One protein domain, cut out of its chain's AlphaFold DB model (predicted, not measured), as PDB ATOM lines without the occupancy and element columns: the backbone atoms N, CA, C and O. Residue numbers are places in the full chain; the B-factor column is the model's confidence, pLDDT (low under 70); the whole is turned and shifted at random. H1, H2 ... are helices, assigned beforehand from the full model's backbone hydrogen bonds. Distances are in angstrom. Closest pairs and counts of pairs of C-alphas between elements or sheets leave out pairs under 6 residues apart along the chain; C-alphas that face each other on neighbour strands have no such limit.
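What this domain is: This is residues 26 to 76 of the 93 residues of an uncharacterized protein of Idiomarina andamanensis (UniProt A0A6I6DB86). Two helices, H1 and H2, meet near their ends as an L, and a long stretch with no named element runs on past the far end of H2. That stretch turns back in a narrow loop, where residues 57 to 58 pair with residues 64 to 65, and returns on the inside of the L toward H1. The printed part has 51 residues with two named helices in the order H1, H2 and no named strand, and its class is all helix. It is only just loose, close to extended, with a radius of gyration of the C-alphas of 14.7 A and spans of 47 by 20 by 14 A.

Where its parts are: H1 holds residues 26 to 39 and is 20.0 A long from first to last C-alpha, beginning with C-alpha 26 at (-159.764, -144.412, -130.604). H2 holds residues 41 to 53 and is 17.9 A long, ending with C-alpha 53 at (-129.054, -146.987, -135.470). The unnamed stretch, residues 54 to 76, ends with C-alpha 76 at (-148.439, -147.452, -125.686).

How they stand to each other: H1 and H2 are joined by a tight link of one residue, Thr 40. They only just touch, and only at the corner by their link, with 3 pairs of C-alphas within 8 A. The closest C-alphas are those of Ile 37 and Val 43, 6.0 A apart. Their lines stand about perpendicular, at 88 degrees. In H1 and H2 every O i to N i+4 pair is within hydrogen-bond range. Residues 57 to 58 are antiparallel to residues 64 to 65.

The domain as a whole: The two C-alphas farthest apart are those of Leu 26 and Asp 61, at 47.9 A, while those of Leu 26 and Ala 76 are 12.7 A apart. The printed part has no cut. The mean pLDDT of the printed part is 73.2, and 18 residues are under 70: residue 41, residues 43 to 44, residues 48 to 55 and residues 68 to 74.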
ATOM      1  N   LEU A  26    -161.093-144.876-130.202       77.12
ATOM      2  CA  LEU A  26    -159.764-144.412-130.604       77.12
ATOM      3  C   LEU A  26    -158.627-145.179-129.904       77.12
ATOM      4  O   LEU A  26    -157.610-145.501-130.518       77.12
ATOM      5  N   GLN A  27    -158.779-145.468-128.611       75.19
ATOM      6  CA  GLN A  27    -157.812-146.238-127.829       75.19
ATOM      7  C   GLN A  27    -157.795-147.700-128.277       75.19
ATOM      8  O   GLN A  27    -156.717-148.273-128.421       75.19
ATOM      9  N   LYS A  28    -158.961-148.278-128.572       79.38
ATOM     10  CA  LYS A  28    -159.071-149.626-129.133       79.38
ATOM     11  C   LYS A  28    -158.362-149.728-130.486       79.38
ATOM     12  O   LYS A  28    -157.468-150.559-130.626       79.38
ATOM     13  N   LEU A  29    -158.654-148.814-131.416       82.75
ATOM     14  CA  LEU A  29    -157.980-148.730-132.717       82.75
ATOM     15  C   LEU A  29    -156.460-148.573-132.562       82.75
ATOM     16  O   LEU A  29    -155.679-149.239-133.240       82.75
ATOM     17  N   ARG A  30    -156.022-147.716-131.631       79.56
ATOM     18  CA  ARG A  30    -154.600-147.535-131.316       79.56
ATOM     19  C   ARG A  30    -153.958-148.847-130.862       79.56
ATOM     20  O   ARG A  30    -152.853-149.162-131.301       79.56
ATOM     21  N   CYS A  31    -154.619-149.608-129.994       80.31
ATOM     22  CA  CYS A  31    -154.091-150.876-129.500       80.31
ATOM     23  C   CYS A  31    -154.094-151.977-130.570       80.31
ATOM     24  O   CYS A  31    -153.126-152.733-130.651       80.31
ATOM     25  N   GLU A  32    -155.114-152.030-131.429       82.56
ATOM     26  CA  GLU A  32    -155.164-152.934-132.587       82.56
ATOM     27  C   GLU A  32    -154.028-152.642-133.573       82.56
ATOM     28  O   GLU A  32    -153.319-153.560-133.988       82.56
ATOM     29  N   LEU A  33    -153.766-151.364-133.866       81.75
ATOM     30  CA  LEU A  33    -152.648-150.956-134.714       81.75
ATOM     31  C   LEU A  33    -151.298-151.365-134.108       81.75
ATOM     32  O   LEU A  33    -150.428-151.871-134.815       81.75
ATOM     33  N   HIS A  34    -151.124-151.205-132.792       77.62
ATOM     34  CA  HIS A  34    -149.930-151.699-132.101       77.62
ATOM     35  C   HIS A  34    -149.788-153.227-132.192       77.62
ATOM     36  O   HIS A  34    -148.666-153.714-132.326       77.62
ATOM     37  N   GLY A  35    -150.893-153.978-132.147       78.62
ATOM     38  CA  GLY A  35    -150.897-155.427-132.365       78.62
ATOM     39  C   GLY A  35    -150.518-155.812-133.798       78.62
ATOM     40  O   GLY A  35    -149.719-156.725-133.997       78.62
ATOM     41  N   TRP A  36    -151.014-155.077-134.793       80.44
ATOM     42  CA  TRP A  36    -150.657-155.285-136.198       80.44
ATOM     43  C   TRP A  36    -149.175-154.993-136.474       80.44
ATOM     44  O   TRP A  36    -148.505-155.771-137.155       80.44
ATOM     45  N   ILE A  37    -148.636-153.917-135.890       74.38
ATOM     46  CA  ILE A  37    -147.204-153.580-135.949       74.38
ATOM     47  C   ILE A  37    -146.361-154.690-135.322       74.38
ATOM     48  O   ILE A  37    -145.318-155.052-135.862       74.38
ATOM     49  N   GLU A  38    -146.808-155.242-134.193       71.50
ATOM     50  CA  GLU A  38    -146.120-156.357-133.556       71.50
ATOM     51  C   GLU A  38    -146.133-157.579-134.476       71.50
ATOM     52  O   GLU A  38    -145.067-158.092-134.783       71.50
ATOM     53  N   GLN A  39    -147.286-158.015-134.985       75.38
ATOM     54  CA  GLN A  39    -147.396-159.197-135.854       75.38
ATOM     55  C   GLN A  39    -146.640-159.054-137.183       75.38
ATOM     56  O   GLN A  39    -146.120-160.040-137.706       75.38
ATOM     57  N   THR A  40    -146.528-157.835-137.706       78.38
ATOM     58  CA  THR A  40    -145.811-157.564-138.952       78.38
ATOM     59  C   THR A  40    -144.309-157.503-138.685       78.38
ATOM     60  O   THR A  40    -143.757-156.446-138.374       78.38
ATOM     61  N   SER A  41    -143.631-158.646-138.836       67.12
ATOM     62  CA  SER A  41    -142.184-158.798-138.604       67.12
ATOM     63  C   SER A  41    -141.345-157.716-139.287       67.12
ATOM     64  O   SER A  41    -140.434-157.180-138.675       67.12
ATOM     65  N   ILE A  42    -141.716-157.302-140.502       70.50
ATOM     66  CA  ILE A  42    -141.020-156.258-141.268       70.50
ATOM     67  C   ILE A  42    -141.011-154.909-140.536       70.50
ATOM     68  O   ILE A  42    -139.981-154.237-140.498       70.50
ATOM     69  N   VAL A  43    -142.140-154.500-139.946       68.88
ATOM     70  CA  VAL A  43    -142.241-153.213-139.240       68.88
ATOM     71  C   VAL A  43    -141.491-153.288-137.917       68.88
ATOM     72  O   VAL A  43    -140.764-152.359-137.573       68.88
ATOM     73  N   ARG A  44    -141.608-154.415-137.210       67.75
ATOM     74  CA  ARG A  44    -140.853-154.690-135.984       67.75
ATOM     75  C   ARG A  44    -139.340-154.648-136.231       67.75
ATOM     76  O   ARG A  44    -138.617-153.978-135.502       67.75
ATOM     77  N   ASP A  45    -138.873-155.301-137.289       71.25
ATOM     78  CA  ASP A  45    -137.461-155.349-137.671       71.25
ATOM     79  C   ASP A  45    -136.949-153.981-138.128       71.25
ATOM     80  O   ASP A  45    -135.824-153.596-137.805       71.25
ATOM     81  N   TRP A  46    -137.771-153.221-138.856       71.38
ATOM     82  CA  TRP A  46    -137.451-151.849-139.237       71.38
ATOM     83  C   TRP A  46    -137.355-150.925-138.017       71.38
ATOM     84  O   TRP A  46    -136.381-150.183-137.906       71.38
ATOM     85  N   LEU A  47    -138.300-151.008-137.074       70.44
ATOM     86  CA  LEU A  47    -138.270-150.243-135.823       70.44
ATOM     87  C   LEU A  47    -137.026-150.574-135.002       70.44
ATOM     88  O   LEU A  47    -136.294-149.662-134.627       70.44
ATOM     89  N   ASN A  48    -136.724-151.862-134.830       68.75
ATOM     90  CA  ASN A  48    -135.512-152.312-134.149       68.75
ATOM     91  C   ASN A  48    -134.249-151.767-134.829       68.75
ATOM     92  O   ASN A  48    -133.347-151.286-134.150       68.75
ATOM     93  N   LYS A  49    -134.184-151.779-136.169       66.38
ATOM     94  CA  LYS A  49    -133.057-151.200-136.914       66.38
ATOM     95  C   LYS A  49    -132.956-149.692-136.719       66.38
ATOM     96  O   LYS A  49    -131.862-149.196-136.481       66.38
ATOM     97  N   VAL A  50    -134.048-148.942-136.831       67.12
ATOM     98  CA  VAL A  50    -134.031-147.478-136.650       67.12
ATOM     99  C   VAL A  50    -133.628-147.108-135.222       67.12
ATOM    100  O   VAL A  50    -132.862-146.168-135.024       67.12
ATOM    101  N   GLU A  51    -134.107-147.858-134.235       65.50
ATOM    102  CA  GLU A  51    -133.823-147.636-132.821       65.50
ATOM    103  C   GLU A  51    -132.371-147.991-132.461       65.50
ATOM    104  O   GLU A  51    -131.690-147.202-131.808       65.50
ATOM    105  N   GLN A  52    -131.844-149.099-132.990       60.22
ATOM    106  CA  GLN A  52    -130.431-149.470-132.853       60.22
ATOM    107  C   GLN A  52    -129.488-148.495-133.571       60.22
ATOM    108  O   GLN A  52    -128.426-148.180-133.046       60.22
ATOM    109  N   ASN A  53    -129.871-147.964-134.738       57.94
ATOM    110  CA  ASN A  53    -129.054-146.987-135.470       57.94
ATOM    111  C   ASN A  53    -129.072-145.580-134.846       57.94
ATOM    112  O   ASN A  53    -128.249-144.743-135.212       57.94
ATOM    113  N   LYS A  54    -129.993-145.290-133.918       59.97
ATOM    114  CA  LYS A  54    -130.058-143.991-133.229       59.97
ATOM    115  C   LYS A  54    -129.127-143.877-132.026       59.97
ATOM    116  O   LYS A  54    -128.883-142.759-131.577       59.97
ATOM    117  N   LEU A  55    -128.622-144.989-131.494       65.38
ATOM    118  CA  LEU A  55    -127.827-144.998-130.270       65.38
ATOM    119  C   LEU A  55    -126.461-145.625-130.540       65.38
ATOM    120  O   LEU A  55    -126.318-146.840-130.641       65.38
ATOM    121  N   VAL A  56    -125.440-144.772-130.645       72.06
ATOM    122  CA  VAL A  56    -124.043-145.209-130.624       72.06
ATOM    123  C   VAL A  56    -123.659-145.415-129.163       72.06
ATOM    124  O   VAL A  56    -123.561-144.454-128.401       72.06
ATOM    125  N   PHE A  57    -123.475-146.670-128.761       73.50
ATOM    126  CA  PHE A  57    -122.984-146.999-127.427       73.50
ATOM    127  C   PHE A  57    -121.457-146.932-127.443       73.50
ATOM    128  O   PHE A  57    -120.822-147.528-128.313       73.50
ATOM    129  N   VAL A  58    -120.872-146.205-126.493       80.81
ATOM    130  CA  VAL A  58    -119.418-146.071-126.339       80.81
ATOM    131  C   VAL A  58    -118.986-146.551-124.958       80.81
ATOM    132  O   VAL A  58    -119.723-146.375-123.985       80.81
ATOM    133  N   ASN A  59    -117.812-147.174-124.874       82.56
ATOM    134  CA  ASN A  59    -117.194-147.533-123.599       82.56
ATOM    135  C   ASN A  59    -116.524-146.304-122.946       82.56
ATOM    136  O   ASN A  59    -116.523-145.206-123.505       82.56
ATOM    137  N   GLN A  60    -115.946-146.485-121.754       85.00
ATOM    138  CA  GLN A  60    -115.256-145.403-121.032       85.00
ATOM    139  C   GLN A  60    -114.030-144.854-121.783       85.00
ATOM    140  O   GLN A  60    -113.639-143.714-121.554       85.00
ATOM    141  N   ASP A  61    -113.489-145.630-122.724       90.12
ATOM    142  CA  ASP A  61    -112.357-145.269-123.579       90.12
ATOM    143  C   ASP A  61    -112.803-144.656-124.927       90.12
ATOM    144  O   ASP A  61    -111.978-144.384-125.797       90.12
ATOM    145  N   GLY A  62    -114.113-144.452-125.136       84.12
ATOM    146  CA  GLY A  62    -114.681-143.897-126.370       84.12
ATOM    147  C   GLY A  62    -114.803-144.883-127.542       84.12
ATOM    148  O   GLY A  62    -115.185-144.486-128.641       84.12
ATOM    149  N   GLY A  63    -114.508-146.165-127.332       87.44
ATOM    150  CA  GLY A  63    -114.679-147.227-128.320       87.44
ATOM    151  C   GLY A  63    -116.151-147.588-128.527       87.44
ATOM    152  O   GLY A  63    -116.891-147.775-127.562       87.44
ATOM    153  N   VAL A  64    -116.573-147.710-129.788       85.00
ATOM    154  CA  VAL A  64    -117.940-148.126-130.145       85.00
ATOM    155  C   VAL A  64    -118.170-149.572-129.711       85.00
ATOM    156  O   VAL A  64    -117.372-150.457-130.017       85.00
ATOM    157  N   GLN A  65    -119.282-149.816-129.028       79.81
ATOM    158  CA  GLN A  65    -119.675-151.128-128.531       79.81
ATOM    159  C   GLN A  65    -121.104-151.479-128.947       79.81
ATOM    160  O   GLN A  65    -121.927-150.616-129.254       79.81
ATOM    161  N   VAL A  66    -121.401-152.777-128.944       71.69
ATOM    162  CA  VAL A  66    -122.767-153.270-129.140       71.69
ATOM    163  C   VAL A  66    -123.680-152.819-127.990       71.69
ATOM    164  O   VAL A  66    -123.209-152.646-126.858       71.69
ATOM    165  N   PRO A  67    -124.988-152.633-128.252       70.12
ATOM    166  CA  PRO A  67    -125.955-152.280-127.220       70.12
ATOM    167  C   PRO A  67    -125.933-153.310-126.079       70.12
ATOM    168  O   PRO A  67    -125.990-154.510-126.355       70.12
ATOM    169  N   PRO A  68    -125.889-152.883-124.805       68.31
ATOM    170  CA  PRO A  68    -125.857-153.806-123.669       68.31
ATOM    171  C   PRO A  68    -127.177-154.565-123.491       68.31
ATOM    172  O   PRO A  68    -127.191-155.647-122.910       68.31
ATOM    173  N   GLN A  69    -128.288-154.011-123.988       65.50
ATOM    174  CA  GLN A  69    -129.580-154.683-124.043       65.50
ATOM    175  C   GLN A  69    -130.286-154.374-125.367       65.50
ATOM    176  O   GLN A  69    -130.166-153.255-125.877       65.50
ATOM    177  N   PRO A  70    -131.032-155.341-125.927       62.28
ATOM    178  CA  PRO A  70    -131.898-155.078-127.062       62.28
ATOM    179  C   PRO A  70    -132.969-154.069-126.649       62.28
ATOM    180  O   PRO A  70    -133.628-154.229-125.621       62.28
ATOM    181  N   ILE A  71    -133.144-153.026-127.454       61.84
ATOM    182  CA  ILE A  71    -134.200-152.051-127.219       61.84
ATOM    183  C   ILE A  71    -135.497-152.688-127.703       61.84
ATOM    184  O   ILE A  71    -135.649-152.997-128.882       61.84
ATOM    185  N   LEU A  72    -136.376-152.997-126.755       64.31
ATOM    186  CA  LEU A  72    -137.648-153.637-127.042       64.31
ATOM    187  C   LEU A  72    -138.687-152.562-127.335       64.31
ATOM    188  O   LEU A  72    -138.943-151.688-126.502       64.31
ATOM    189  N   TRP A  73    -139.340-152.684-128.488       64.75
ATOM    190  CA  TRP A  73    -140.500-151.871-128.814       64.75
ATOM    191  C   TRP A  73    -141.567-151.984-127.716       64.75
ATOM    192  O   TRP A  73    -142.102-153.063-127.445       64.75
ATOM    193  N   LYS A  74    -141.901-150.855-127.085       68.88
ATOM    194  CA  LYS A  74    -142.896-150.797-126.011       68.88
ATOM    195  C   LYS A  74    -144.246-150.343-126.564       68.88
ATOM    196  O   LYS A  74    -144.356-149.281-127.173       68.88
ATOM    197  N   LYS A  75    -145.302-151.123-126.308       70.56
ATOM    198  CA  LYS A  75    -146.686-150.710-126.605       70.56
ATOM    199  C   LYS A  75    -147.040-149.441-125.825       70.56
ATOM    200  O   LYS A  75    -146.565-149.238-124.707       70.56
ATOM    201  N   ALA A  76    -147.905-148.605-126.399       70.44
ATOM    202  CA  ALA A  76    -148.439-147.452-125.686       70.44
ATOM    203  C   ALA A  76    -149.120-147.872-124.370       70.44
ATOM    204  O   ALA A  76    -149.695-148.961-124.272       70.44
TER     205      ALA A  76